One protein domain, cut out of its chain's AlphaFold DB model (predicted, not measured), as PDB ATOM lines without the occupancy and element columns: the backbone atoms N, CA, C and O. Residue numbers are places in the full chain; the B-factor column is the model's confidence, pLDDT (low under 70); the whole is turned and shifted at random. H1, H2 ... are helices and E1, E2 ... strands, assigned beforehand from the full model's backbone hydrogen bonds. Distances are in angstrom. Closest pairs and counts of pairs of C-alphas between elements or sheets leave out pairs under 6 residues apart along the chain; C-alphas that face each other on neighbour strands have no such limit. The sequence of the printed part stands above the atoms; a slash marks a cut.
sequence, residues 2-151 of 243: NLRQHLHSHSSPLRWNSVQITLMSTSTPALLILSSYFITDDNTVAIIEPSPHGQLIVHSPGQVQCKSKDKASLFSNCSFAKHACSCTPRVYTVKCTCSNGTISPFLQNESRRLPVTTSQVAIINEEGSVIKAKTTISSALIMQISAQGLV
ATOM      1  N   ASN A   2      20.377  34.703  13.178       23.25
ATOM      2  CA  ASN A   2      21.123  35.964  13.124       23.25
ATOM      3  C   ASN A   2      21.443  36.268  11.652       23.25
ATOM      4  O   ASN A   2      22.195  35.510  11.036       23.25
ATOM      5  N   LEU A   3      20.841  37.309  11.069       27.11
ATOM      6  CA  LEU A   3      21.185  37.744   9.715       27.11
ATOM      7  C   LEU A   3      22.581  38.379   9.752       27.11
ATOM      8  O   LEU A   3      22.741  39.576   9.977       27.11
ATOM      9  N   ARG A   4      23.616  37.562   9.531       28.55
ATOM     10  CA  ARG A   4      24.936  38.070   9.157       28.55
ATOM     11  C   ARG A   4      24.802  38.752   7.799       28.55
ATOM     12  O   ARG A   4      24.655  38.075   6.784       28.55
ATOM     13  N   GLN A   5      24.880  40.078   7.773       34.62
ATOM     14  CA  GLN A   5      25.138  40.819   6.542       34.62
ATOM     15  C   GLN A   5      26.599  40.586   6.136       34.62
ATOM     16  O   GLN A   5      27.489  41.364   6.463       34.62
ATOM     17  N   HIS A   6      26.860  39.474   5.451       34.34
ATOM     18  CA  HIS A   6      28.069  39.329   4.649       34.34
ATOM     19  C   HIS A   6      27.811  39.978   3.289       34.34
ATOM     20  O   HIS A   6      27.296  39.343   2.375       34.34
ATOM     21  N   LEU A   7      28.169  41.253   3.158       39.72
ATOM     22  CA  LEU A   7      28.261  41.933   1.867       39.72
ATOM     23  C   LEU A   7      29.729  41.979   1.436       39.72
ATOM     24  O   LEU A   7      30.384  43.012   1.459       39.72
ATOM     25  N   HIS A   8      30.236  40.816   1.039       41.91
ATOM     26  CA  HIS A   8      31.328  40.724   0.078       41.91
ATOM     27  C   HIS A   8      30.751  40.066  -1.172       41.91
ATOM     28  O   HIS A   8      30.820  38.849  -1.321       41.91
ATOM     29  N   SER A   9      30.134  40.848  -2.059       44.38
ATOM     30  CA  SER A   9      29.951  40.387  -3.432       44.38
ATOM     31  C   SER A   9      31.153  40.865  -4.237       44.38
ATOM     32  O   SER A   9      31.307  42.042  -4.544       44.38
ATOM     33  N   HIS A  10      32.030  39.926  -4.588       47.62
ATOM     34  CA  HIS A  10      32.839  40.065  -5.789       47.62
ATOM     35  C   HIS A  10      31.864  40.132  -6.971       47.62
ATOM     36  O   HIS A  10      31.493  39.105  -7.535       47.62
ATOM     37  N   SER A  11      31.354  41.322  -7.294       57.09
ATOM     38  CA  SER A  11      30.524  41.498  -8.479       57.09
ATOM     39  C   SER A  11      31.419  41.357  -9.703       57.09
ATOM     40  O   SER A  11      32.355  42.141  -9.883       57.09
ATOM     41  N   SER A  12      31.142  40.363 -10.539       71.25
ATOM     42  CA  SER A  12      31.742  40.248 -11.863       71.25
ATOM     43  C   SER A  12      31.508  41.560 -12.620       71.25
ATOM     44  O   SER A  12      30.369  42.033 -12.648       71.25
ATOM     45  N   PRO A  13      32.541  42.171 -13.218       76.25
ATOM     46  CA  PRO A  13      32.360  43.419 -13.937       76.25
ATOM     47  C   PRO A  13      31.420  43.209 -15.128       76.25
ATOM     48  O   PRO A  13      31.645  42.327 -15.961       76.25
ATOM     49  N   LEU A  14      30.381  44.038 -15.221       82.31
ATOM     50  CA  LEU A  14      29.505  44.083 -16.381       82.31
ATOM     51  C   LEU A  14      30.287  44.724 -17.528       82.31
ATOM     52  O   LEU A  14      30.674  45.890 -17.453       82.31
ATOM     53  N   ARG A  15      30.537  43.958 -18.587       78.00
ATOM     54  CA  ARG A  15      31.181  44.461 -19.802       78.00
ATOM     55  C   ARG A  15      30.125  44.723 -20.860       78.00
ATOM     56  O   ARG A  15      29.397  43.814 -21.246       78.00
ATOM     57  N   TRP A  16      30.081  45.955 -21.342       76.00
ATOM     58  CA  TRP A  16      29.278  46.355 -22.482       76.00
ATOM     59  C   TRP A  16      30.178  47.042 -23.510       76.00
ATOM     60  O   TRP A  16      30.586  48.189 -23.331       76.00
ATOM     61  N   ASN A  17      30.517  46.325 -24.586       81.12
ATOM     62  CA  ASN A  17      31.507  46.758 -25.581       81.12
ATOM     63  C   ASN A  17      32.840  47.162 -24.914       81.12
ATOM     64  O   ASN A  17      33.412  46.401 -24.136       81.12
ATOM     65  N   SER A  18      33.308  48.375 -25.207       79.69
ATOM     66  CA  SER A  18      34.495  49.018 -24.642       79.69
ATOM     67  C   SER A  18      34.314  49.551 -23.217       79.69
ATOM     68  O   SER A  18      35.254  50.134 -22.678       79.69
ATOM     69  N   VAL A  19      33.126  49.409 -22.622       81.12
ATOM     70  CA  VAL A  19      32.797  49.925 -21.290       81.12
ATOM     71  C   VAL A  19      32.723  48.776 -20.290       81.12
ATOM     72  O   VAL A  19      32.042  47.775 -20.499       81.12
ATOM     73  N   GLN A  20      33.410  48.937 -19.169       82.69
ATOM     74  CA  GLN A  20      33.388  48.037 -18.031       82.69
ATOM     75  C   GLN A  20      32.791  48.767 -16.831       82.69
ATOM     76  O   GLN A  20      33.325  49.785 -16.395       82.69
ATOM     77  N   ILE A  21      31.710  48.225 -16.280       85.19
ATOM     78  CA  ILE A  21      31.031  48.732 -15.089       85.19
ATOM     79  C   ILE A  21      31.263  47.733 -13.959       85.19
ATOM     80  O   ILE A  21      30.924  46.556 -14.070       85.19
ATOM     81  N   THR A  22      31.850  48.197 -12.863       84.19
ATOM     82  CA  THR A  22      32.140  47.380 -11.681       84.19
ATOM     83  C   THR A  22      31.427  47.984 -10.482       84.19
ATOM     84  O   THR A  22      31.560  49.182 -10.226       84.19
ATOM     85  N   LEU A  23      30.658  47.180  -9.746       82.94
ATOM     86  CA  LEU A  23      30.064  47.620  -8.488       82.94
ATOM     87  C   LEU A  23      31.150  47.580  -7.408       82.94
ATOM     88  O   LEU A  23      31.693  46.525  -7.100       82.94
ATOM     89  N   MET A  24      31.489  48.742  -6.860       82.50
ATOM     90  CA  MET A  24      32.551  48.885  -5.863       82.50
ATOM     91  C   MET A  24      32.023  48.635  -4.456       82.50
ATOM     92  O   MET A  24      32.655  47.946  -3.661       82.50
ATOM     93  N   SER A  25      30.857  49.195  -4.142       80.06
ATOM     94  CA  SER A  25      30.224  48.997  -2.844       80.06
ATOM     95  C   SER A  25      28.743  49.327  -2.880       80.06
ATOM     96  O   SER A  25      28.286  50.160  -3.666       80.06
ATOM     97  N   THR A  26      28.007  48.726  -1.955       77.56
ATOM     98  CA  THR A  26      26.633  49.095  -1.629       77.56
ATOM     99  C   THR A  26      26.574  49.507  -0.163       77.56
ATOM    100  O   THR A  26      27.228  48.897   0.682       77.56
ATOM    101  N   SER A  27      25.816  50.552   0.161       78.12
ATOM    102  CA  SER A  27      25.582  50.946   1.552       78.12
ATOM    103  C   SER A  27      24.090  51.082   1.825       78.12
ATOM    104  O   SER A  27      23.408  51.902   1.206       78.12
ATOM    105  N   THR A  28      23.605  50.297   2.782       73.50
ATOM    106  CA  THR A  28      22.235  50.338   3.303       73.50
ATOM    107  C   THR A  28      22.254  50.827   4.752       73.50
ATOM    108  O   THR A  28      23.020  50.278   5.548       73.50
ATOM    109  N   PRO A  29      21.415  51.800   5.139       72.75
ATOM    110  CA  PRO A  29      21.227  52.171   6.540       72.75
ATOM    111  C   PRO A  29      20.844  50.972   7.421       72.75
ATOM    112  O   PRO A  29      20.100  50.084   6.999       72.75
ATOM    113  N   ALA A  30      21.346  50.950   8.659       72.00
ATOM    114  CA  ALA A  30      21.077  49.871   9.602       72.00
ATOM    115  C   ALA A  30      19.619  49.912  10.088       72.00
ATOM    116  O   ALA A  30      19.207  50.823  10.805       72.00
ATOM    117  N   LEU A  31      18.840  48.894   9.727       75.31
ATOM    118  CA  LEU A  31      17.472  48.706  10.196       75.31
ATOM    119  C   LEU A  31      17.453  47.796  11.430       75.31
ATOM    120  O   LEU A  31      17.484  46.572  11.299       75.31
ATOM    121  N   LEU A  32      17.354  48.383  12.627       72.94
ATOM    122  CA  LEU A  32      17.348  47.639  13.900       72.94
ATOM    123  C   LEU A  32      16.258  46.559  13.956       72.94
ATOM    124  O   LEU A  32      16.491  45.473  14.485       72.94
ATOM    125  N   ILE A  33      15.098  46.809  13.342       76.00
ATOM    126  CA  ILE A  33      13.982  45.855  13.328       76.00
ATOM    127  C   ILE A  33      14.329  44.530  12.621       76.00
ATOM    128  O   ILE A  33      13.696  43.514  12.895       76.00
ATOM    129  N   LEU A  34      15.357  44.494  11.761       78.19
ATOM    130  CA  LEU A  34      15.809  43.262  11.100       78.19
ATOM    131  C   LEU A  34      16.509  42.285  12.058       78.19
ATOM    132  O   LEU A  34      16.682  41.119  11.719       78.19
ATOM    133  N   SER A  35      16.901  42.748  13.247       82.56
ATOM    134  CA  SER A  35      17.474  41.913  14.314       82.56
ATOM    135  C   SER A  35      16.428  41.341  15.282       82.56
ATOM    136  O   SER A  35      16.783  40.745  16.301       82.56
ATOM    137  N   SER A  36      15.140  41.515  14.968       88.25
ATOM    138  CA  SER A  36      14.032  41.044  15.800       88.25
ATOM    139  C   SER A  36      13.926  39.519  15.830       88.25
ATOM    140  O   SER A  36      14.355  38.812  14.915       88.25
ATOM    141  N   TYR A  37      13.308  39.015  16.895       90.88
ATOM    142  CA  TYR A  37      12.981  37.606  17.063       90.88
ATOM    143  C   TYR A  37      11.487  37.403  16.849       90.88
ATOM    144  O   TYR A  37      10.683  38.285  17.144       90.88
ATOM    145  N   PHE A  38      11.129  36.230  16.338       92.00
ATOM    146  CA  PHE A  38       9.760  35.912  15.961       92.00
ATOM    147  C   PHE A  38       9.330  34.590  16.582       92.00
ATOM    148  O   PHE A  38      10.152  33.688  16.765       92.00
ATOM    149  N   ILE A  39       8.037  34.481  16.867       91.44
ATOM    150  CA  ILE A  39       7.383  33.250  17.305       91.44
ATOM    151  C   ILE A  39       6.139  32.994  16.465       91.44
ATOM    152  O   ILE A  39       5.522  33.941  15.978       91.44
ATOM    153  N   THR A  40       5.774  31.723  16.304       90.75
ATOM    154  CA  THR A  40       4.581  31.330  15.557       90.75
ATOM    155  C   THR A  40       3.878  30.130  16.178       90.75
ATOM    156  O   THR A  40       4.525  29.270  16.776       90.75
ATOM    157  N   ASP A  41       2.554  30.097  16.036       89.00
ATOM    158  CA  ASP A  41       1.681  28.952  16.314       89.00
ATOM    159  C   ASP A  41       1.172  28.277  15.025       89.00
ATOM    160  O   ASP A  41       0.126  27.635  15.038       89.00
ATOM    161  N   ASP A  42       1.912  28.437  13.924       86.12
ATOM    162  CA  ASP A  42       1.584  28.057  12.541       86.12
ATOM    163  C   ASP A  42       0.574  28.986  11.837       86.12
ATOM    164  O   ASP A  42       0.633  29.118  10.616       86.12
ATOM    165  N   ASN A  43      -0.284  29.698  12.576       86.81
ATOM    166  CA  ASN A  43      -1.290  30.599  11.997       86.81
ATOM    167  C   ASN A  43      -0.910  32.078  12.124       86.81
ATOM    168  O   ASN A  43      -1.140  32.881  11.221       86.81
ATOM    169  N   THR A  44      -0.352  32.453  13.267       89.81
ATOM    170  CA  THR A  44       0.028  33.817  13.617       89.81
ATOM    171  C   THR A  44       1.531  33.881  13.825       89.81
ATOM    172  O   THR A  44       2.135  32.975  14.398       89.81
ATOM    173  N   VAL A  45       2.144  34.975  13.379       92.38
ATOM    174  CA  VAL A  45       3.547  35.293  13.657       92.38
ATOM    175  C   VAL A  45       3.591  36.582  14.461       92.38
ATOM    176  O   VAL A  45       2.915  37.545  14.102       92.38
ATOM    177  N   ALA A  46       4.387  36.614  15.525       92.06
ATOM    178  CA  ALA A  46       4.553  37.797  16.363       92.06
ATOM    179  C   ALA A  46       6.022  38.095  16.672       92.06
ATOM    180  O   ALA A  46       6.848  37.183  16.743       92.06
ATOM    181  N   ILE A  47       6.331  39.376  16.882       91.50
ATOM    182  CA  ILE A  47       7.638  39.850  17.343       91.50
ATOM    183  C   ILE A  47       7.763  39.658  18.857       91.50
ATOM    184  O   ILE A  47       6.899  40.079  19.636       91.50
ATOM    185  N   ILE A  48       8.878  39.065  19.276       90.69
ATOM    186  CA  ILE A  48       9.206  38.790  20.677       90.69
ATOM    187  C   ILE A  48      10.542  39.412  21.077       90.69
ATOM    188  O   ILE A  48      11.366  39.783  20.236       90.69
ATOM    189  N   GLU A  49      10.768  39.498  22.385       87.88
ATOM    190  CA  GLU A  49      12.076  39.806  22.948       87.88
ATOM    191  C   GLU A  49      13.116  38.741  22.542       87.88
ATOM    192  O   GLU A  49      12.757  37.619  22.167       87.88
ATOM    193  N   PRO A  50      14.423  39.065  22.611       88.69
ATOM    194  CA  PRO A  50      15.477  38.148  22.208       88.69
ATOM    195  C   PRO A  50      15.366  36.765  22.850       88.69
ATOM    196  O   PRO A  50      15.454  36.612  24.065       88.69
ATOM    197  N   SER A  51      15.219  35.751  21.998       89.75
ATOM    198  CA  SER A  51      15.143  34.340  22.387       89.75
ATOM    199  C   SER A  51      15.926  33.464  21.394       89.75
ATOM    200  O   SER A  51      15.338  32.686  20.634       89.75
ATOM    201  N   PRO A  52      17.261  33.618  21.311       91.06
ATOM    202  CA  PRO A  52      18.080  32.851  20.386       91.06
ATOM    203  C   PRO A  52      18.134  31.360  20.732       91.06
ATOM    204  O   PRO A  52      18.147  30.944  21.891       91.06
ATOM    205  N   HIS A  53      18.211  30.549  19.677       88.81
ATOM    206  CA  HIS A  53      18.344  29.103  19.786       88.81
ATOM    207  C   HIS A  53      19.592  28.724  20.595       88.81
ATOM    208  O   HIS A  53      20.694  29.201  20.316       88.81
ATOM    209  N   GLY A  54      19.416  27.829  21.564       90.88
ATOM    210  CA  GLY A  54      20.482  27.322  22.425       90.88
ATOM    211  C   GLY A  54      20.822  28.220  23.617       90.88
ATOM    212  O   GLY A  54      21.631  27.817  24.448       90.88
ATOM    213  N   GLN A  55      20.207  29.402  23.743       92.31
ATOM    214  CA  GLN A  55      20.354  30.259  24.922       92.31
ATOM    215  C   GLN A  55      19.060  30.284  25.729       92.31
ATOM    216  O   GLN A  55      18.030  30.767  25.268       92.31
ATOM    217  N   LEU A  56      19.127  29.777  26.958       93.94
ATOM    218  CA  LEU A  56      17.980  29.674  27.854       93.94
ATOM    219  C   LEU A  56      17.889  30.934  28.716       93.94
ATOM    220  O   LEU A  56      18.660  31.099  29.662       93.94
ATOM    221  N   ILE A  57      16.958  31.825  28.375       92.62
ATOM    222  CA  ILE A  57      16.809  33.143  29.008       92.62
ATOM    223  C   ILE A  57      15.593  33.122  29.935       92.62
ATOM    224  O   ILE A  57      14.466  32.958  29.474       92.62
ATOM    225  N   VAL A  58      15.817  33.295  31.238       92.25
ATOM    226  CA  VAL A  58      14.759  33.337  32.266       92.25
ATOM    227  C   VAL A  58      13.823  34.530  32.021       92.25
ATOM    228  O   VAL A  58      14.276  35.571  31.554       92.25
ATOM    229  N   HIS A  59      12.534  34.393  32.351       89.88
ATOM    230  CA  HIS A  59      11.495  35.415  32.119       89.88
ATOM    231  C   HIS A  59      11.204  35.711  30.639       89.88
ATOM    232  O   HIS A  59      10.701  36.781  30.302       89.88
ATOM    233  N   SER A  60      11.515  34.769  29.748       90.88
ATOM    234  CA  SER A  60      11.239  34.892  28.317       90.88
ATOM    235  C   SER A  60      10.632  33.599  27.768       90.88
ATOM    236  O   SER A  60      10.811  32.535  28.376       90.88
ATOM    237  N   PRO A  61       9.989  33.638  26.586       89.81
ATOM    238  CA  PRO A  61       9.627  32.429  25.845       89.81
ATOM    239  C   PRO A  61      10.802  31.458  25.646       89.81
ATOM    240  O   PRO A  61      10.610  30.248  25.607       89.81
ATOM    241  N   GLY A  62      12.030  31.982  25.584       92.69
ATOM    242  CA  GLY A  62      13.260  31.216  25.413       92.69
ATOM    243  C   GLY A  62      13.753  30.474  26.648       92.69
ATOM    244  O   GLY A  62      14.766  29.782  26.548       92.69
ATOM    245  N   GLN A  63      13.085  30.591  27.804       93.31
ATOM    246  CA  GLN A  63      13.472  29.864  29.019       93.31
ATOM    247  C   GLN A  63      13.302  28.343  28.875       93.31
ATOM    248  O   GLN A  63      13.941  27.585  29.609       93.31
ATOM    249  N   VAL A  64      12.456  27.910  27.929       92.38
ATOM    250  CA  VAL A  64      12.261  26.513  27.528       92.38
ATOM    251  C   VAL A  64      12.450  26.407  26.025       92.38
ATOM    252  O   VAL A  64      11.822  27.140  25.269       92.38
ATOM    253  N   GLN A  65      13.293  25.481  25.577       93.75
ATOM    254  CA  GLN A  65      13.493  25.238  24.151       93.75
ATOM    255  C   GLN A  65      13.450  23.744  23.853       93.75
ATOM    256  O   GLN A  65      14.159  22.945  24.467       93.75
ATOM    257  N   CYS A  66      12.629  23.373  22.877       94.62
ATOM    258  CA  CYS A  66      12.481  22.006  22.395       94.62
ATOM    259  C   CYS A  66      12.867  21.954  20.914       94.62
ATOM    260  O   CYS A  66      12.676  22.922  20.182       94.62
ATOM    261  N   LYS A  67      13.398  20.815  20.452       93.38
ATOM    262  CA  LYS A  67      13.839  20.664  19.051       93.38
ATOM    263  C   LYS A  67      12.689  20.559  18.040       93.38
ATOM    264  O   LYS A  67      12.920  20.780  16.859       93.38
ATOM    265  N   SER A  68      11.494  20.160  18.477       93.25
ATOM    266  CA  SER A  68      10.314  19.995  17.619       93.25
ATOM    267  C   SER A  68       9.019  20.205  18.404       93.25
ATOM    268  O   SER A  68       9.020  20.129  19.636       93.25
ATOM    269  N   LYS A  69       7.914  20.423  17.677       91.38
ATOM    270  CA  LYS A  69       6.557  20.563  18.233       91.38
ATOM    271  C   LYS A  69       6.134  19.322  19.027       91.38
ATOM    272  O   LYS A  69       5.661  19.461  20.150       91.38
ATOM    273  N   ASP A  70       6.419  18.125  18.515       95.00
ATOM    274  CA  ASP A  70       6.103  16.860  19.203       95.00
ATOM    275  C   ASP A  70       6.881  16.689  20.510       95.00
ATOM    276  O   ASP A  70       6.365  16.210  21.517       95.00
ATOM    277  N   LYS A  71       8.148  17.116  20.529       94.81
ATOM    278  CA  LYS A  71       8.944  17.096  21.760       94.81
ATOM    279  C   LYS A  71       8.445  18.116  22.771       94.81
ATOM    280  O   LYS A  71       8.519  17.844  23.963       94.81
ATOM    281  N   ALA A  72       7.931  19.254  22.309       92.19
ATOM    282  CA  ALA A  72       7.319  20.249  23.177       92.19
ATOM    283  C   ALA A  72       6.005  19.744  23.792       92.19
ATOM    284  O   ALA A  72       5.819  19.900  24.996       92.19
ATOM    285  N   SER A  73       5.135  19.091  23.011       92.31
ATOM    286  CA  SER A  73       3.856  18.562  23.512       92.31
ATOM    287  C   SER A  73       4.044  17.433  24.528       92.31
ATOM    288  O   SER A  73       3.332  17.378  25.525       92.31
ATOM    289  N   LEU A  74       5.045  16.574  24.312       94.88
ATOM    290  CA  LEU A  74       5.411  15.492  25.231       94.88
ATOM    291  C   LEU A  74       6.397  15.924  26.326       94.88
ATOM    292  O   LEU A  74       6.792  15.104  27.152       94.88
ATOM    293  N   PHE A  75       6.854  17.179  26.299       90.88
ATOM    294  CA  PHE A  75       7.914  17.712  27.157       90.88
ATOM    295  C   PHE A  75       9.179  16.822  27.213       90.88
ATOM    296  O   PHE A  75       9.839  16.681  28.243       90.88
ATOM    297  N   SER A  76       9.530  16.196  26.085       93.81
ATOM    298  CA  SER A  76      10.608  15.208  25.978       93.81
ATOM    299  C   SER A  76      11.894  15.837  25.448       93.81
ATOM    300  O   SER A  76      11.944  16.332  24.319       93.81
ATOM    301  N   ASN A  77      12.975  15.765  26.232       92.31
ATOM    302  CA  ASN A  77      14.293  16.315  25.881       92.31
ATOM    303  C   ASN A  77      14.277  17.823  25.557       92.31
ATOM    304  O   ASN A  77      15.033  18.294  24.701       92.31
ATOM    305  N   CYS A  78      13.409  18.580  26.226       93.19
ATOM    306  CA  CYS A  78      13.443  20.036  26.197       93.19
ATOM    307  C   CYS A  78      14.523  20.558  27.151       93.19
ATOM    308  O   CYS A  78      14.760  20.000  28.220       93.19
ATOM    309  N   SER A  79      15.191  21.637  26.757       94.25
ATOM    310  CA  SER A  79      16.163  22.331  27.598       94.25
ATOM    311  C   SER A  79      15.466  23.430  28.393       94.25
ATOM    312  O   SER A  79      14.629  24.144  27.842       94.25
ATOM    313  N   PHE A  80      15.814  23.565  29.673       92.38
ATOM    314  CA  PHE A  80      15.169  24.484  30.611       92.38
ATOM    315  C   PHE A  80      16.206  25.327  31.360       92.38
ATOM    316  O   PHE A  80      17.245  24.812  31.783       92.38
ATOM    317  N   ALA A  81      15.950  26.625  31.520       93.12
ATOM    318  CA  ALA A  81      16.855  27.511  32.244       93.12
ATOM    319  C   ALA A  81      16.958  27.097  33.726       93.12
ATOM    320  O   ALA A  81      15.948  27.014  34.424       93.12
ATOM    321  N   LYS A  82      18.181  26.890  34.238       87.94
ATOM    322  CA  LYS A  82      18.437  26.354  35.595       87.94
ATOM    323  C   LYS A  82      17.743  27.117  36.736       87.94
ATOM    324  O   LYS A  82      17.473  26.523  37.771       87.94
ATOM    325  N   HIS A  83      17.449  28.403  36.550       88.25
ATOM    326  CA  HIS A  83      16.832  29.273  37.560       88.25
ATOM    327  C   HIS A  83      15.429  29.756  37.180       88.25
ATOM    328  O   HIS A  83      14.906  30.671  37.808       88.25
ATOM    329  N   ALA A  84      14.803  29.154  36.166       91.19
ATOM    330  CA  ALA A  84      13.437  29.512  35.797       91.19
ATOM    331  C   ALA A  84      12.382  28.930  36.745       91.19
ATOM    332  O   ALA A  84      11.246  29.378  36.703       91.19
ATOM    333  N   CYS A  85      12.727  27.992  37.632       91.62
ATOM    334  CA  CYS A  85      11.841  27.539  38.703       91.62
ATOM    335  C   CYS A  85      12.570  27.527  40.046       91.62
ATOM    336  O   CYS A  85      13.735  27.142  40.127       91.62
ATOM    337  N   SER A  86      11.859  27.912  41.102       92.06
ATOM    338  CA  SER A  86      12.296  27.788  42.489       92.06
ATOM    339  C   SER A  86      11.331  26.885  43.239       92.06
ATOM    340  O   SER A  86      10.114  27.055  43.133       92.06
ATOM    341  N   CYS A  87      11.869  25.918  43.976       93.56
ATOM    342  CA  CYS A  87      11.096  24.976  44.769       93.56
ATOM    343  C   CYS A  87      11.414  25.172  46.247       93.56
ATOM    344  O   CYS A  87      12.563  25.055  46.666       93.56
ATOM    345  N   THR A  88      10.388  25.462  47.043       93.44
ATOM    346  CA  THR A  88      10.507  25.619  48.491       93.44
ATOM    347  C   THR A  88       9.903  24.394  49.177       93.44
ATOM    348  O   THR A  88       8.719  24.101  48.955       93.44
ATOM    349  N   PRO A  89      10.677  23.668  50.003       92.56
ATOM    350  CA  PRO A  89      10.136  22.573  50.792       92.56
ATOM    351  C   PRO A  89       9.150  23.112  51.840       92.56
ATOM    352  O   PRO A  89       9.332  24.189  52.408       92.56
ATOM    353  N   ARG A  90       8.087  22.354  52.089       90.69
ATOM    354  CA  ARG A  90       7.122  22.524  53.180       90.69
ATOM    355  C   ARG A  90       7.098  21.236  53.999       90.69
ATOM    356  O   ARG A  90       7.599  20.212  53.553       90.69
ATOM    357  N   VAL A  91       6.471  21.282  55.175       88.31
ATOM    358  CA  VAL A  91       6.460  20.173  56.150       88.31
ATOM    359  C   VAL A  91       6.061  18.823  55.529       88.31
ATOM    360  O   VAL A  91       6.664  17.811  55.859       88.31
ATOM    361  N   TYR A  92       5.107  18.809  54.589       92.75
ATOM    362  CA  TYR A  92       4.641  17.579  53.925       92.75
ATOM    363  C   TYR A  92       4.601  17.662  52.392       92.75
ATOM    364  O   TYR A  92       4.172  16.722  51.732       92.75
ATOM    365  N   THR A  93       4.987  18.796  51.800       92.81
ATOM    366  CA  THR A  93       4.856  19.042  50.354       92.81
ATOM    367  C   THR A  93       6.014  19.880  49.831       92.81
ATOM    368  O   THR A  93       6.731  20.515  50.596       92.81
ATOM    369  N   VAL A  94       6.199  19.929  48.515       94.44
ATOM    370  CA  VAL A  94       7.119  20.871  47.868       94.44
ATOM    371  C   VAL A  94       6.292  21.824  47.021       94.44
ATOM    372  O   VAL A  94       5.437  21.391  46.252       94.44
ATOM    373  N   LYS A  95       6.529  23.132  47.160       94.44
ATOM    374  CA  LYS A  95       5.912  24.143  46.298       94.44
ATOM    375  C   LYS A  95       6.949  24.639  45.302       94.44
ATOM    376  O   LYS A  95       7.908  25.280  45.715       94.44
ATOM    377  N   CYS A  96       6.725  24.398  44.015       93.00
ATOM    378  CA  CYS A  96       7.538  24.960  42.940       93.00
ATOM    379  C   CYS A  96       6.806  26.117  42.258       93.00
ATOM    380  O   CYS A  96       5.613  26.032  41.974       93.00
ATOM    381  N   THR A  97       7.523  27.203  42.000       92.38
ATOM    382  CA  THR A  97       7.037  28.377  41.269       92.38
ATOM    383  C   THR A  97       8.031  28.730  40.180       92.38
ATOM    384  O   THR A  97       9.229  28.798  40.457       92.38
ATOM    385  N   CYS A  98       7.541  28.973  38.967       92.19
ATOM    386  CA  CYS A  98       8.379  29.276  37.816       92.19
ATOM    387  C   CYS A  98       8.182  30.708  37.319       92.19
ATOM    388  O   CYS A  98       7.104  31.285  37.467       92.19
ATOM    389  N   SER A  99       9.227  31.274  36.719       92.06
ATOM    390  CA  SER A  99       9.173  32.536  35.996       92.06
ATOM    391  C   SER A  99       8.213  32.436  34.814       92.06
ATOM    392  O   SER A  99       8.099  31.393  34.165       92.06
ATOM    393  N   ASN A 100       7.541  33.546  34.511       88.56
ATOM    394  CA  ASN A 100       6.664  33.625  33.353       88.56
ATOM    395  C   ASN A 100       7.481  33.478  32.056       88.56
ATOM    396  O   ASN A 100       8.351  34.298  31.780       88.56
ATOM    397  N   GLY A 101       7.179  32.443  31.275       86.56
ATOM    398  CA  GLY A 101       7.700  32.220  29.922       86.56
ATOM    399  C   GLY A 101       6.572  31.960  28.923       86.56
ATOM    400  O   GLY A 101       6.751  31.217  27.962       86.56
ATOM    401  N   THR A 102       5.377  32.490  29.199       89.50
ATOM    402  CA  THR A 102       4.169  32.212  28.415       89.50
ATOM    403  C   THR A 102       4.257  32.873  27.043       89.50
ATOM    404  O   THR A 102       4.569  34.056  26.935       89.50
ATOM    405  N   ILE A 103       3.940  32.114  25.994       90.44
ATOM    406  CA  ILE A 103       4.006  32.564  24.595       90.44
ATOM    407  C   ILE A 103       2.726  33.301  24.166       90.44
ATOM    408  O   ILE A 103       2.783  34.253  23.391       90.44
ATOM    409  N   SER A 104       1.568  32.886  24.688       91.12
ATOM    410  CA  SER A 104       0.245  33.383  24.282       91.12
ATOM    411  C   SER A 104       0.098  34.913  24.275       91.12
ATOM    412  O   SER A 104      -0.476  35.420  23.315       91.12
ATOM    413  N   PRO A 105       0.643  35.678  25.246       91.12
ATOM    414  CA  PRO A 105       0.537  37.138  25.231       91.12
ATOM    415  C   PRO A 105       1.163  37.794  23.995       91.12
ATOM    416  O   PRO A 105       0.691  38.835  23.552       91.12
ATOM    417  N   PHE A 106       2.207  37.192  23.417       90.06
ATOM    418  CA  PHE A 106       2.851  37.715  22.211       90.06
ATOM    419  C   PHE A 106       1.996  37.492  20.968       90.06
ATOM    420  O   PHE A 106       1.908  38.375  20.122       90.06
ATOM    421  N   LEU A 107       1.343  36.331  20.884       91.56
ATOM    422  CA  LEU A 107       0.478  35.966  19.763       91.56
ATOM    423  C   LEU A 107      -0.878  36.684  19.806       91.56
ATOM    424  O   LEU A 107      -1.456  36.942  18.757       91.56
ATOM    425  N   GLN A 108      -1.374  37.020  21.001       92.19
ATOM    426  CA  GLN A 108      -2.652  37.718  21.200       92.19
ATOM    427  C   GLN A 108      -2.534  39.244  21.110       92.19
ATOM    428  O   GLN A 108      -3.535  39.931  20.927       92.19
ATOM    429  N   ASN A 109      -1.331  39.798  21.268       90.56
ATOM    430  CA  ASN A 109      -1.124  41.237  21.189       90.56
ATOM    431  C   ASN A 109      -1.029  41.689  19.728       90.56
ATOM    432  O   ASN A 109       0.023  41.554  19.104       90.56
ATOM    433  N   GLU A 110      -2.105  42.287  19.217       87.44
ATOM    434  CA  GLU A 110      -2.199  42.817  17.848       87.44
ATOM    435  C   GLU A 110      -1.022  43.715  17.450       87.44
ATOM    436  O   GLU A 110      -0.533  43.626  16.330       87.44
ATOM    437  N   SER A 111      -0.483  44.524  18.369       88.12
ATOM    438  CA  SER A 111       0.649  45.416  18.075       88.12
ATOM    439  C   SER A 111       1.973  44.683  17.828       88.12
ATOM    440  O   SER A 111       2.940  45.295  17.379       88.12
ATOM    441  N   ARG A 112       2.048  43.390  18.156       88.81
ATOM    442  CA  ARG A 112       3.228  42.541  17.950       88.81
ATOM    443  C   ARG A 112       3.050  41.553  16.806       88.81
ATOM    444  O   ARG A 112       4.048  40.988  16.358       88.81
ATOM    445  N   ARG A 113       1.817  41.328  16.348       91.81
ATOM    446  CA  ARG A 113       1.507  40.410  15.250       91.81
ATOM    447  C   ARG A 113       1.984  41.004  13.930       91.81
ATOM    448  O   ARG A 113       1.878  42.205  13.704       91.81
ATOM    449  N   LEU A 114       2.519  40.159  13.054       90.94
ATOM    450  CA  LEU A 114       2.807  40.573  11.686       90.94
ATOM    451  C   LEU A 114       1.487  40.793  10.916       90.94
ATOM    452  O   LEU A 114       0.556  40.004  11.095       90.94
ATOM    453  N   PRO A 115       1.415  41.808  10.033       91.50
ATOM    454  CA  PRO A 115       2.513  42.684   9.621       91.50
ATOM    455  C   PRO A 115       2.839  43.794  10.633       91.50
ATOM    456  O   PRO A 115       1.950  44.482  11.123       91.50
ATOM    457  N   VAL A 116       4.135  44.024  10.876       87.69
ATOM    458  CA  VAL A 116       4.618  45.166  11.670       87.69
ATOM    459  C   VAL A 116       5.263  46.171  10.732       87.69
ATOM    460  O   VAL A 116       6.249  45.864  10.060       87.69
ATOM    461  N   THR A 117       4.708  47.380  10.704       85.12
ATOM    462  CA  THR A 117       5.095  48.423   9.752       85.12
ATOM    463  C   THR A 117       5.571  49.670  10.481       85.12
ATOM    464  O   THR A 117       4.913  50.167  11.390       85.12
ATOM    465  N   THR A 118       6.711  50.197  10.049       80.69
ATOM    466  CA  THR A 118       7.198  51.539  10.376       80.69
ATOM    467  C   THR A 118       7.253  52.377   9.096       80.69
ATOM    468  O   THR A 118       6.987  51.877   8.004       80.69
ATOM    469  N   SER A 119       7.637  53.652   9.192       78.38
ATOM    470  CA  SER A 119       7.781  54.532   8.019       78.38
ATOM    471  C   SER A 119       8.803  54.038   6.983       78.38
ATOM    472  O   SER A 119       8.756  54.450   5.826       78.38
ATOM    473  N   GLN A 120       9.730  53.164   7.384       78.94
ATOM    474  CA  GLN A 120      10.884  52.758   6.577       78.94
ATOM    475  C   GLN A 120      10.890  51.274   6.198       78.94
ATOM    476  O   GLN A 120      11.632  50.855   5.300       78.94
ATOM    477  N   VAL A 121      10.123  50.452   6.915       84.75
ATOM    478  CA  VAL A 121      10.158  49.000   6.765       84.75
ATOM    479  C   VAL A 121       8.855  48.358   7.219       84.75
ATOM    480  O   VAL A 121       8.315  48.687   8.271       84.75
ATOM    481  N   ALA A 122       8.383  47.400   6.431       88.25
ATOM    482  CA  ALA A 122       7.299  46.499   6.776       88.25
ATOM    483  C   ALA A 122       7.852  45.080   6.895       88.25
ATOM    484  O   ALA A 122       8.431  44.555   5.941       88.25
ATOM    485  N   ILE A 123       7.675  44.459   8.057       89.94
ATOM    486  CA  ILE A 123       7.926  43.034   8.247       89.94
ATOM    487  C   ILE A 123       6.610  42.308   8.031       89.94
ATOM    488  O   ILE A 123       5.624  42.581   8.714       89.94
ATOM    489  N   ILE A 124       6.601  41.392   7.074       91.19
ATOM    490  CA  ILE A 124       5.413  40.662   6.652       91.19
ATOM    491  C   ILE A 124       5.662  39.161   6.741       91.19
ATOM    492  O   ILE A 124       6.787  38.693   6.557       91.19
ATOM    493  N   ASN A 125       4.590  38.420   7.006       89.19
ATOM    494  CA  ASN A 125       4.563  36.981   6.818       89.19
ATOM    495  C   ASN A 125       4.044  36.699   5.404       89.19
ATOM    496  O   ASN A 125       2.907  37.056   5.095       89.19
ATOM    497  N   GLU A 126       4.878  36.131   4.539       84.12
ATOM    498  CA  GLU A 126       4.438  35.623   3.240       84.12
ATOM    499  C   GLU A 126       3.985  34.162   3.332       84.12
ATOM    500  O   GLU A 126       4.156  33.486   4.350       84.12
ATOM    501  N   GLU A 127       3.379  33.685   2.247       75.31
ATOM    502  CA  GLU A 127       2.913  32.311   2.107       75.31
ATOM    503  C   GLU A 127       4.035  31.306   2.435       75.31
ATOM    504  O   GLU A 127       5.185  31.470   2.021       75.31
ATOM    505  N   GLY A 128       3.714  30.283   3.235       69.12
ATOM    506  CA  GLY A 128       4.696  29.304   3.718       69.12
ATOM    507  C   GLY A 128       5.516  29.735   4.944       69.12
ATOM    508  O   GLY A 128       6.593  29.186   5.169       69.12
ATOM    509  N   SER A 129       5.031  30.697   5.740       72.00
ATOM    510  CA  SER A 129       5.684  31.173   6.976       72.00
ATOM    511  C   SER A 129       7.060  31.811   6.749       72.00
ATOM    512  O   SER A 129       7.945  31.776   7.611       72.00
ATOM    513  N   VAL A 130       7.253  32.401   5.566       83.00
ATOM    514  CA  VAL A 130       8.484  33.105   5.211       83.00
ATOM    515  C   VAL A 130       8.374  34.553   5.671       83.00
ATOM    516  O   VAL A 130       7.595  35.342   5.138       83.00
ATOM    517  N   ILE A 131       9.203  34.927   6.642       87.94
ATOM    518  CA  ILE A 131       9.266  36.304   7.138       87.94
ATOM    519  C   ILE A 131      10.102  37.145   6.169       87.94
ATOM    520  O   ILE A 131      11.290  36.877   5.971       87.94
ATOM    521  N   LYS A 132       9.497  38.184   5.581       88.38
ATOM    522  CA  LYS A 132      10.175  39.138   4.690       88.38
ATOM    523  C   LYS A 132      10.135  40.552   5.246       88.38
ATOM    524  O   LYS A 132       9.151  40.971   5.850       88.38
ATOM    525  N   ALA A 133      11.187  41.312   4.964       87.31
ATOM    526  CA  ALA A 133      11.231  42.746   5.206       87.31
ATOM    527  C   ALA A 133      11.156  43.499   3.873       87.31
ATOM    528  O   ALA A 133      11.994  43.305   2.994       87.31
ATOM    529  N   LYS A 134      10.160  44.372   3.730       86.31
ATOM    530  CA  LYS A 134      10.039  45.327   2.624       86.31
ATOM    531  C   LYS A 134      10.501  46.684   3.126       86.31
ATOM    532  O   LYS A 134       9.911  47.202   4.065       86.31
ATOM    533  N   THR A 135      11.549  47.248   2.531       81.88
ATOM    534  CA  THR A 135      12.082  48.555   2.932       81.88
ATOM    535  C   THR A 135      11.889  49.599   1.842       81.88
ATOM    536  O   THR A 135      12.001  49.300   0.656       81.88
ATOM    537  N   THR A 136      11.596  50.826   2.263       76.38
ATOM    538  CA  THR A 136      11.559  52.024   1.412       76.38
ATOM    539  C   THR A 136      12.866  52.817   1.484       76.38
ATOM    540  O   THR A 136      12.995  53.867   0.856       76.38
ATOM    541  N   ILE A 137      13.849  52.335   2.251       75.06
ATOM    542  CA  ILE A 137      15.131  53.009   2.414       75.06
ATOM    543  C   ILE A 137      15.951  52.876   1.134       75.06
ATOM    544  O   ILE A 137      16.192  51.783   0.620       75.06
ATOM    545  N   SER A 138      16.431  54.019   0.653       73.94
ATOM    546  CA  SER A 138      17.354  54.084  -0.475       73.94
ATOM    547  C   SER A 138      18.728  53.538  -0.087       73.94
ATOM    548  O   SER A 138      19.255  53.834   0.985       73.94
ATOM    549  N   SER A 139      19.314  52.751  -0.983       76.69
ATOM    550  CA  SER A 139      20.688  52.261  -0.859       76.69
ATOM    551  C   SER A 139      21.599  53.098  -1.743       76.69
ATOM    552  O   SER A 139      21.215  53.435  -2.863       76.69
ATOM    553  N   ALA A 140      22.807  53.411  -1.277       75.81
ATOM    554  CA  ALA A 140      23.806  54.029  -2.141       75.81
ATOM    555  C   ALA A 140      24.615  52.942  -2.853       75.81
ATOM    556  O   ALA A 140      25.028  51.957  -2.235       75.81
ATOM    557  N   LEU A 141      24.834  53.130  -4.154       80.88
ATOM    558  CA  LEU A 141      25.660  52.267  -4.991       80.88
ATOM    559  C   LEU A 141      26.863  53.077  -5.461       80.88
ATOM    560  O   LEU A 141      26.699  54.130  -6.074       80.88
ATOM    561  N   ILE A 142      28.067  52.582  -5.193       76.38
ATOM    562  CA  ILE A 142      29.300  53.152  -5.734       76.38
ATOM    563  C   ILE A 142      29.733  52.256  -6.883       76.38
ATOM    564  O   ILE A 142      29.962  51.063  -6.690       76.38
ATOM    565  N   MET A 143      29.826  52.826  -8.083       81.56
ATOM    566  CA  MET A 143      30.197  52.109  -9.299       81.56
ATOM    567  C   MET A 143      31.449  52.726  -9.914       81.56
ATOM    568  O   MET A 143      31.586  53.946  -9.971       81.56
ATOM    569  N   GLN A 144      32.340  51.875 -10.408       81.31
ATOM    570  CA  GLN A 144      33.479  52.267 -11.223       81.31
ATOM    571  C   GLN A 144      33.166  51.971 -12.688       81.31
ATOM    572  O   GLN A 144      32.841  50.837 -13.038       81.31
ATOM    573  N   ILE A 145      33.296  52.987 -13.542       84.38
ATOM    574  CA  ILE A 145      33.116  52.869 -14.990       84.38
ATOM    575  C   ILE A 145      34.472  53.103 -15.658       84.38
ATOM    576  O   ILE A 145      35.111  54.127 -15.432       84.38
ATOM    577  N   SER A 146      34.914  52.149 -16.473       81.31
ATOM    578  CA  SER A 146      36.133  52.229 -17.281       81.31
ATOM    579  C   SER A 146      35.768  52.080 -18.750       81.31
ATOM    580  O   SER A 146      35.106  51.111 -19.106       81.31
ATOM    581  N   ALA A 147      36.222  52.991 -19.607       80.19
ATOM    582  CA  ALA A 147      36.035  52.903 -21.051       80.19
ATOM    583  C   ALA A 147      37.389  52.900 -21.773       80.19
ATOM    584  O   ALA A 147      38.220  53.769 -21.518       80.19
ATOM    585  N   GLN A 148      37.620  51.932 -22.666       77.12
ATOM    586  CA  GLN A 148      38.882  51.794 -23.409       77.12
ATOM    587  C   GLN A 148      38.658  51.855 -24.921       77.12
ATOM    588  O   GLN A 148      37.826  51.135 -25.468       77.12
ATOM    589  N   GLY A 149      39.425  52.706 -25.609       65.81
ATOM    590  CA  GLY A 149      39.389  52.803 -27.072       65.81
ATOM    591  C   GLY A 149      38.128  53.457 -27.646       65.81
ATOM    592  O   GLY A 149      37.848  53.290 -28.830       65.81
ATOM    593  N   LEU A 150      37.359  54.195 -26.836       67.25
ATOM    594  CA  LEU A 150      36.264  55.017 -27.347       67.25
ATOM    595  C   LEU A 150      36.828  56.283 -27.998       67.25
ATOM    596  O   LEU A 150      37.547  57.050 -27.362       67.25
ATOM    597  N   VAL A 151      36.467  56.511 -29.258       59.50
ATOM    598  CA  VAL A 151      36.721  57.771 -29.962       59.50
ATOM    599  C   VAL A 151      35.450  58.605 -29.859       59.50
ATOM    600  O   VAL A 151      34.384  58.159 -30.285       59.50
TER     601      VAL A 151
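What this domain is: This is residues 2 to 151 of the 243 residues of the protein "Phlebovirus_G2 domain-containing protein" of Haemonchus placei (UniProt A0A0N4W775). The domain is a long, thin rod of small antiparallel pieces strung end to end: a three-stranded sheet of E1, E2 and E9 at one end, the hairpins E7-E8 and E3-E4 in the middle, and the hairpin E5-E6 at the far end, where residues 89 to 94 stick out. The short helices H1 and H3 lie in the middle part, and H2 sits in the long loops between E4 and E5. The printed part has 150 residues, with the order E1 E2 H1 E3 E4 H2 E5 E6 H3 E7 E8 E9. The class is mixed, helices and strands, with under half of the residues in named elements. The whole is extended, with a radius of gyration of the C-alphas of 24.2 A and spans of 98 by 28 by 26 A.

How they stand to each other: E1, residues 14 to 16, and E2, residues 19 to 27, form a hairpin, with N 14 and O 21 2.8 A apart. E9, residues 140 to 147, is the other antiparallel neighbour of E2, at 162 degrees, with N 22 and O 144 2.8 A apart. This sheet, with E1 and E9 as edge strands, is twisted, its C-alphas up to 4.4 A off the best plane. H1, residues 32 to 35, is not on it. E3, residues 37 to 40, and E4, residues 45 to 48, form a hairpin, with N 39 and O 46 3.0 A apart. H2, residues 69 to 73, touches no helix. E5, residues 85 to 89, and E6, residues 94 to 98, form a hairpin, with N 86 and O 97 2.8 A apart. H3, residues 104 to 108, has its C-alpha of Leu 107 5.6 A from that of Ala 46 in E4, their closest. E7, residues 121 to 126, and E8, residues 130 to 135, form a hairpin, with N 122 and O 134 2.8 A apart. H1 and E7 are near each other. In H2 and H3 every O i to N i+4 pair is within hydrogen-bond range; H1 is too short for such a pair.

Where its parts are: E1 begins at C-alpha 14 (29.505, 44.083, -16.381). E2 is 24.0 A long from first to last C-alpha, E9 22.5 A, E8 16.0 A and E7 15.0 A. E5 and E6 are 13.2 A each. E9 ends at C-alpha 147 (36.035, 52.903, -21.051).

The domain as a whole: The C-alphas of Val 91 and Val 151, the two farthest apart, are 98.7 A apart. The printed part has no cut. The links E4 to H2, H2 to E5 and H3 to E7 are long. The mean pLDDT of the printed part is 83.0; residues 2 to 11, 128 and 149 to 151 are under 70.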